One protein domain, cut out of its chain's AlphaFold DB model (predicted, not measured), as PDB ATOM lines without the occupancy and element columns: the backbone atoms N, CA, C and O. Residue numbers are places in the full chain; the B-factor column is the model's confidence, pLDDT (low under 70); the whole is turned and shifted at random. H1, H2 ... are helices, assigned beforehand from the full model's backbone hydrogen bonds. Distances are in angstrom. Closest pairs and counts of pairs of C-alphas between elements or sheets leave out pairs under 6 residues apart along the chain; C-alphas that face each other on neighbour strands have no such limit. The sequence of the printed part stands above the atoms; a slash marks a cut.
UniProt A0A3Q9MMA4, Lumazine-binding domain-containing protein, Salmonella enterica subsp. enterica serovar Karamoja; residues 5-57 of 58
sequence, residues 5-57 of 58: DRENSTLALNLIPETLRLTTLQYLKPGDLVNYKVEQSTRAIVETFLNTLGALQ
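What this domain is: This is residues 5 to 57 of the 58 residues of the protein "Lumazine-binding domain-containing protein" of Salmonella enterica subsp. enterica serovar Karamoja (UniProt A0A3Q9MMA4). An open, extended chain has a small head of two short helices, H1 and H2, at one end and a lone longer helix, H3, at the other, with no core between them. Residues 5 to 16 lead into the head with no named element, and residues 28 to 39 lead away from it to H3, which stands free. The printed part has 53 residues with three named helices, in the order H1, H2, H3, and no named strand. The class is all helix, though the named helices hold 26 of the 53 printed residues, under half. The whole is extended, with a radius of gyration of the C-alphas of 16.8 A, and elongated, with spans of 48 by 25 by 17 A.

How they stand to each other: Residues 5 to 14 stand free before the first helix. H1, residues 17 to 22, is near H2, residues 24 to 27, and the two are close but not clearly touching, with 1 pair of C-alphas within 8 A. Their closest C-alphas are those of Leu 20 and Gln 26, 5.1 A apart, and their centres are 8.6 A apart. H3, residues 40 to 55, touches no helix and is apart from both H1 and H2. Residues 35 to 57, of which 40 to 55 belong to H3, stand free. In H1 and H3 every O i to N i+4 pair is within hydrogen-bond range; H2, with four residues, is too short for such a pair, and its one O i to N i+3 pair is within range.

Where its parts are: The printed part begins at Asp 5, with its C-alpha at (44.075, -40.901, 4.048). H1 runs from Pro 17, C-alpha at (48.249, -34.948, 27.192), to Leu 22. H2 runs from Thr 24 to Tyr 27. H3, the longest helix with 16 residues, runs from Gln 40, C-alpha at (29.419, -26.151, 9.233), to Ala 55, C-alpha at (29.418, -21.451, -12.391), and measures 22.1 A from first to last C-alpha. H1 measures 8.8 A and H2 5.8 A in the same way.

The domain as a whole: The two C-alphas farthest apart are those of Arg 21 and Gln 57, at 49.3 A, while the C-alphas of Asp 5 and Gln 57 are 28.9 A apart. The printed part has no cut. The link from H1 to H2 is tight, with 1 residue between them, and the link from H2 to H3 is long, with 12 residues. The mean pLDDT of the printed part is 91.6, and residues 55 to 57 are under 70.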
ATOM      1  N   ASP A   5      43.918 -39.894   5.087       92.25
ATOM      2  CA  ASP A   5      44.075 -40.901   4.048       92.25
ATOM      3  C   ASP A   5      42.709 -41.143   3.401       92.25
ATOM      4  O   ASP A   5      41.774 -41.646   4.028       92.25
ATOM      5  N   ARG A   6      42.590 -40.737   2.135       89.81
ATOM      6  CA  ARG A   6      41.345 -40.858   1.374       89.81
ATOM      7  C   ARG A   6      41.071 -42.278   0.905       89.81
ATOM      8  O   ARG A   6      39.904 -42.643   0.835       89.81
ATOM      9  N   GLU A   7      42.101 -43.057   0.590       93.25
ATOM     10  CA  GLU A   7      41.923 -44.417   0.071       93.25
ATOM     11  C   GLU A   7      41.366 -45.323   1.166       93.25
ATOM     12  O   GLU A   7      40.403 -46.052   0.942       93.25
ATOM     13  N   ASN A   8      41.887 -45.179   2.386       92.94
ATOM     14  CA  ASN A   8      41.416 -45.936   3.543       92.94
ATOM     15  C   ASN A   8      40.299 -45.231   4.327       92.94
ATOM     16  O   ASN A   8      39.805 -45.778   5.310       92.94
ATOM     17  N   SER A   9      39.895 -44.022   3.920       92.50
ATOM     18  CA  SER A   9      38.919 -43.189   4.642       92.50
ATOM     19  C   SER A   9      39.266 -43.001   6.128       92.50
ATOM     20  O   SER A   9      38.392 -43.052   6.994       92.50
ATOM     21  N   THR A  10      40.549 -42.785   6.437       92.69
ATOM     22  CA  THR A  10      41.036 -42.617   7.815       92.69
ATOM     23  C   THR A  10      41.592 -41.219   8.076       92.69
ATOM     24  O   THR A  10      42.030 -40.503   7.173       92.69
ATOM     25  N   LEU A  11      41.559 -40.821   9.348       91.88
ATOM     26  CA  LEU A  11      42.136 -39.576   9.844       91.88
ATOM     27  C   LEU A  11      42.976 -39.872  11.095       91.88
ATOM     28  O   LEU A  11      42.535 -40.597  11.983       91.88
ATOM     29  N   ALA A  12      44.159 -39.273  11.181       93.19
ATOM     30  CA  ALA A  12      45.018 -39.272  12.354       93.19
ATOM     31  C   ALA A  12      44.877 -37.947  13.117       93.19
ATOM     32  O   ALA A  12      44.875 -36.864  12.531       93.19
ATOM     33  N   LEU A  13      44.781 -38.032  14.443       91.12
ATOM     34  CA  LEU A  13      44.677 -36.875  15.328       91.12
ATOM     35  C   LEU A  13      45.919 -36.782  16.208       91.12
ATOM     36  O   LEU A  13      46.315 -37.761  16.837       91.12
ATOM     37  N   ASN A  14      46.489 -35.583  16.302       92.88
ATOM     38  CA  ASN A  14      47.525 -35.284  17.283       92.88
ATOM     39  C   ASN A  14      46.856 -34.695  18.522       92.88
ATOM     40  O   ASN A  14      46.274 -33.612  18.459       92.88
ATOM     41  N   LEU A  15      46.933 -35.411  19.641       93.25
ATOM     42  CA  LEU A  15      46.336 -35.008  20.909       93.25
ATOM     43  C   LEU A  15      47.443 -34.687  21.911       93.25
ATOM     44  O   LEU A  15      48.382 -35.463  22.080       93.25
ATOM     45  N   ILE A  16      47.322 -33.550  22.594       96.88
ATOM     46  CA  ILE A  16      48.197 -33.226  23.723       96.88
ATOM     47  C   ILE A  16      47.722 -33.961  24.990       96.88
ATOM     48  O   ILE A  16      46.529 -34.272  25.105       96.88
ATOM     49  N   PRO A  17      48.606 -34.208  25.978       97.00
ATOM     50  CA  PRO A  17      48.249 -34.948  27.192       97.00
ATOM     51  C   PRO A  17      47.062 -34.361  27.964       97.00
ATOM     52  O   PRO A  17      46.249 -35.101  28.512       97.00
ATOM     53  N   GLU A  18      46.926 -33.034  27.987       98.25
ATOM     54  CA  GLU A  18      45.818 -32.372  28.676       98.25
ATOM     55  C   GLU A  18      44.454 -32.696  28.047       98.25
ATOM     56  O   GLU A  18      43.499 -32.955  28.778       98.25
ATOM     57  N   THR A  19      44.363 -32.774  26.714       96.75
ATOM     58  CA  THR A  19      43.129 -33.166  26.015       96.75
ATOM     59  C   THR A  19      42.736 -34.598  26.353       96.75
ATOM     60  O   THR A  19      41.563 -34.864  26.603       96.75
ATOM     61  N   LEU A  20      43.702 -35.518  26.407       96.31
ATOM     62  CA  LEU A  20      43.445 -36.903  26.811       96.31
ATOM     63  C   LEU A  20      42.932 -36.972  28.254       96.31
ATOM     64  O   LEU A  20      41.930 -37.633  28.497       96.31
ATOM     65  N   ARG A  21      43.554 -36.222  29.175       97.12
ATOM     66  CA  ARG A  21      43.183 -36.183  30.600       97.12
ATOM     67  C   ARG A  21      41.789 -35.602  30.856       97.12
ATOM     68  O   ARG A  21      41.132 -36.003  31.811       97.12
ATOM     69  N   LEU A  22      41.369 -34.618  30.061       97.69
ATOM     70  CA  LEU A  22      40.114 -33.880  30.263       97.69
ATOM     71  C   LEU A  22      38.938 -34.409  29.425       97.69
ATOM     72  O   LEU A  22      37.841 -33.861  29.506       97.69
ATOM     73  N   THR A  23      39.138 -35.453  28.617       96.44
ATOM     74  CA  THR A  23      38.097 -36.019  27.745       96.44
ATOM     75  C   THR A  23      38.010 -37.536  27.889       96.44
ATOM     76  O   THR A  23      38.834 -38.175  28.533       96.44
ATOM     77  N   THR A  24      37.008 -38.150  27.262       96.19
ATOM     78  CA  THR A  24      36.863 -39.614  27.234       96.19
ATOM     79  C   THR A  24      37.758 -40.292  26.193       96.19
ATOM     80  O   THR A  24      37.791 -41.519  26.126       96.19
ATOM     81  N   LEU A  25      38.513 -39.523  25.398       95.69
ATOM     82  CA  LEU A  25      39.302 -40.040  24.276       95.69
ATOM     83  C   LEU A  25      40.411 -41.006  24.714       95.69
ATOM     84  O   LEU A  25      40.759 -41.907  23.958       95.69
ATOM     85  N   GLN A  26      40.933 -40.866  25.937       95.19
ATOM     86  CA  GLN A  26      41.966 -41.763  26.468       95.19
ATOM     87  C   GLN A  26      41.491 -43.207  26.703       95.19
ATOM     88  O   GLN A  26      42.319 -44.091  26.910       95.19
ATOM     89  N   TYR A  27      40.178 -43.448  26.713       96.12
ATOM     90  CA  TYR A  27      39.598 -44.767  26.974       96.12
ATOM     91  C   TYR A  27      39.193 -45.517  25.702       96.12
ATOM     92  O   TYR A  27      38.791 -46.676  25.802       96.12
ATOM     93  N   LEU A  28      39.296 -44.871  24.535       96.19
ATOM     94  CA  LEU A  28      38.909 -45.455  23.256       96.19
ATOM     95  C   LEU A  28      39.805 -46.636  22.881       96.19
ATOM     96  O   LEU A  28      41.022 -46.624  23.083       96.19
ATOM     97  N   LYS A  29      39.190 -47.643  22.273       96.50
ATOM     98  CA  LYS A  29      39.827 -48.843  21.738       96.50
ATOM     99  C   LYS A  29      39.470 -49.017  20.260       96.50
ATOM    100  O   LYS A  29      38.453 -48.494  19.803       96.50
ATOM    101  N   PRO A  30      40.284 -49.757  19.487       95.50
ATOM    102  CA  PRO A  30      39.930 -50.099  18.114       95.50
ATOM    103  C   PRO A  30      38.539 -50.744  18.040       95.50
ATOM    104  O   PRO A  30      38.271 -51.713  18.748       95.50
ATOM    105  N   GLY A  31      37.675 -50.197  17.183       95.31
ATOM    106  CA  GLY A  31      36.280 -50.625  17.032       95.31
ATOM    107  C   GLY A  31      35.259 -49.773  17.793       95.31
ATOM    108  O   GLY A  31      34.073 -49.860  17.479       95.31
ATOM    109  N   ASP A  32      35.690 -48.921  18.728       96.69
ATOM    110  CA  ASP A  32      34.783 -48.000  19.414       96.69
ATOM    111  C   ASP A  32      34.220 -46.954  18.446       96.69
ATOM    112  O   ASP A  32      34.924 -46.400  17.597       96.69
ATOM    113  N   LEU A  33      32.930 -46.656  18.606       95.50
ATOM    114  CA  LEU A  33      32.273 -45.593  17.858       95.50
ATOM    115  C   LEU A  33      32.504 -44.250  18.542       95.50
ATOM    116  O   LEU A  33      32.365 -44.113  19.758       95.50
ATOM    117  N   VAL A  34      32.793 -43.236  17.731       93.75
ATOM    118  CA  VAL A  34      32.953 -41.858  18.189       93.75
ATOM    119  C   VAL A  34      32.023 -40.938  17.424       93.75
ATOM    120  O   VAL A  34      31.811 -41.083  16.220       93.75
ATOM    121  N   ASN A  35      31.495 -39.946  18.129       93.69
ATOM    122  CA  ASN A  35      30.792 -38.855  17.482       93.69
ATOM    123  C   ASN A  35      31.824 -37.898  16.890       93.69
ATOM    124  O   ASN A  35      32.703 -37.410  17.600       93.69
ATOM    125  N   TYR A  36      31.693 -37.593  15.603       91.31
ATOM    126  CA  TYR A  36      32.469 -36.550  14.947       91.31
ATOM    127  C   TYR A  36      31.525 -35.562  14.271       91.31
ATOM    128  O   TYR A  36      30.422 -35.907  13.846       91.31
ATOM    129  N   LYS A  37      31.958 -34.306  14.179       90.19
ATOM    130  CA  LYS A  37      31.213 -33.255  13.496       90.19
ATOM    131  C   LYS A  37      32.166 -32.478  12.607       90.19
ATOM    132  O   LYS A  37      33.197 -32.002  13.072       90.19
ATOM    133  N   VAL A  38      31.792 -32.331  11.340       89.31
ATOM    134  CA  VAL A  38      32.435 -31.365  10.451       89.31
ATOM    135  C   VAL A  38      31.847 -29.994  10.754       89.31
ATOM    136  O   VAL A  38      30.629 -29.829  10.862       89.31
ATOM    137  N   GLU A  39      32.724 -29.020  10.934       93.06
ATOM    138  CA  GLU A  39      32.347 -27.644  11.210       93.06
ATOM    139  C   GLU A  39      31.564 -27.068  10.009       93.06
ATOM    140  O   GLU A  39      31.940 -27.243   8.847       93.06
ATOM    141  N   GLN A  40      30.389 -26.485  10.282       92.25
ATOM    142  CA  GLN A  40      29.419 -26.151   9.233       92.25
ATOM    143  C   GLN A  40      29.888 -24.995   8.348       92.25
ATOM    144  O   GLN A  40      29.619 -25.023   7.147       92.25
ATOM    145  N   SER A  41      30.600 -24.009   8.902       92.06
ATOM    146  CA  SER A  41      31.095 -22.886   8.105       92.06
ATOM    147  C   SER A  41      32.178 -23.333   7.125       92.06
ATOM    148  O   SER A  41      32.123 -22.944   5.964       92.06
ATOM    149  N   THR A  42      33.062 -24.259   7.513       91.06
ATOM    150  CA  THR A  42      34.028 -24.899   6.607       91.06
ATOM    151  C   THR A  42      33.317 -25.532   5.413       91.06
ATOM    152  O   THR A  42      33.714 -25.316   4.268       91.06
ATOM    153  N   ARG A  43      32.227 -26.276   5.650       89.94
ATOM    154  CA  ARG A  43      31.436 -26.879   4.567       89.94
ATOM    155  C   ARG A  43      30.802 -25.818   3.668       89.94
ATOM    156  O   ARG A  43      30.916 -25.933   2.453       89.94
ATOM    157  N   ALA A  44      30.185 -24.795   4.257       91.50
ATOM    158  CA  ALA A  44      29.547 -23.710   3.514       91.50
ATOM    159  C   ALA A  44      30.550 -22.931   2.648       91.50
ATOM    160  O   ALA A  44      30.246 -22.590   1.506       91.50
ATOM    161  N   ILE A  45      31.763 -22.694   3.159       94.44
ATOM    162  CA  ILE A  45      32.851 -22.057   2.410       94.44
ATOM    163  C   ILE A  45      33.238 -22.930   1.216       94.44
ATOM    164  O   ILE A  45      33.221 -22.444   0.088       94.44
ATOM    165  N   VAL A  46      33.535 -24.217   1.431       92.62
ATOM    166  CA  VAL A  46      33.908 -25.136   0.340       92.62
ATOM    167  C   VAL A  46      32.807 -25.205  -0.718       92.62
ATOM    168  O   VAL A  46      33.094 -25.088  -1.904       92.62
ATOM    169  N   GLU A  47      31.550 -25.334  -0.302       91.19
ATOM    170  CA  GLU A  47      30.397 -25.372  -1.202       91.19
ATOM    171  C   GLU A  47      30.252 -24.081  -2.013       91.19
ATOM    172  O   GLU A  47      30.082 -24.130  -3.229       91.19
ATOM    173  N   THR A  48      30.409 -22.922  -1.375       94.19
ATOM    174  CA  THR A  48      30.365 -21.623  -2.062       94.19
ATOM    175  C   THR A  48      31.476 -21.507  -3.103       94.19
ATOM    176  O   THR A  48      31.222 -21.078  -4.230       94.19
ATOM    177  N   PHE A  49      32.699 -21.922  -2.762       95.19
ATOM    178  CA  PHE A  49      33.826 -21.933  -3.697       95.19
ATOM    179  C   PHE A  49      33.570 -22.860  -4.886       95.19
ATOM    180  O   PHE A  49      33.764 -22.447  -6.027       95.19
ATOM    181  N   LEU A  50      33.100 -24.085  -4.638       92.44
ATOM    182  CA  LEU A  50      32.792 -25.051  -5.693       92.44
ATOM    183  C   LEU A  50      31.671 -24.555  -6.609       92.44
ATOM    184  O   LEU A  50      31.799 -24.658  -7.825       92.44
ATOM    185  N   ASN A  51      30.616 -23.966  -6.048       92.00
ATOM    186  CA  ASN A  51      29.505 -23.425  -6.824       92.00
ATOM    187  C   ASN A  51      29.932 -22.212  -7.656       92.00
ATOM    188  O   ASN A  51      29.552 -22.107  -8.816       92.00
ATOM    189  N   THR A  52      30.752 -21.320  -7.095       92.88
ATOM    190  CA  THR A  52      31.235 -20.134  -7.818       92.88
ATOM    191  C   THR A  52      32.194 -20.532  -8.938       92.88
ATOM    192  O   THR A  52      32.038 -20.075 -10.061       92.88
ATOM    193  N   LEU A  53      33.155 -21.421  -8.674       88.00
ATOM    194  CA  LEU A  53      34.089 -21.900  -9.697       88.00
ATOM    195  C   LEU A  53      33.391 -22.754 -10.761       88.00
ATOM    196  O   LEU A  53      33.686 -22.599 -11.939       88.00
ATOM    197  N   GLY A  54      32.443 -23.605 -10.367       79.31
ATOM    198  CA  GLY A  54      31.636 -24.394 -11.298       79.31
ATOM    199  C   GLY A  54      30.726 -23.529 -12.170       79.31
ATOM    200  O   GLY A  54      30.567 -23.815 -13.351       79.31
ATOM    201  N   ALA A  55      30.188 -22.432 -11.628       68.25
ATOM    202  CA  ALA A  55      29.418 -21.451 -12.391       68.25
ATOM    203  C   ALA A  55      30.286 -20.591 -13.328       68.25
ATOM    204  O   ALA A  55      29.778 -20.092 -14.322       68.25
ATOM    205  N   LEU A  56      31.580 -20.425 -13.027       62.06
ATOM    206  CA  LEU A  56      32.553 -19.725 -13.878       62.06
ATOM    207  C   LEU A  56      33.204 -20.631 -14.943       62.06
ATOM    208  O   LEU A  56      33.974 -20.142 -15.767       62.06
ATOM    209  N   GLN A  57      32.937 -21.940 -14.910       53.34
ATOM    210  CA  GLN A  57      33.413 -22.922 -15.893       53.34
ATOM    211  C   GLN A  57      32.369 -23.261 -16.976       53.34
ATOM    212  O   GLN A  57      32.587 -24.193 -17.753       53.34
TER     213      GLN A  57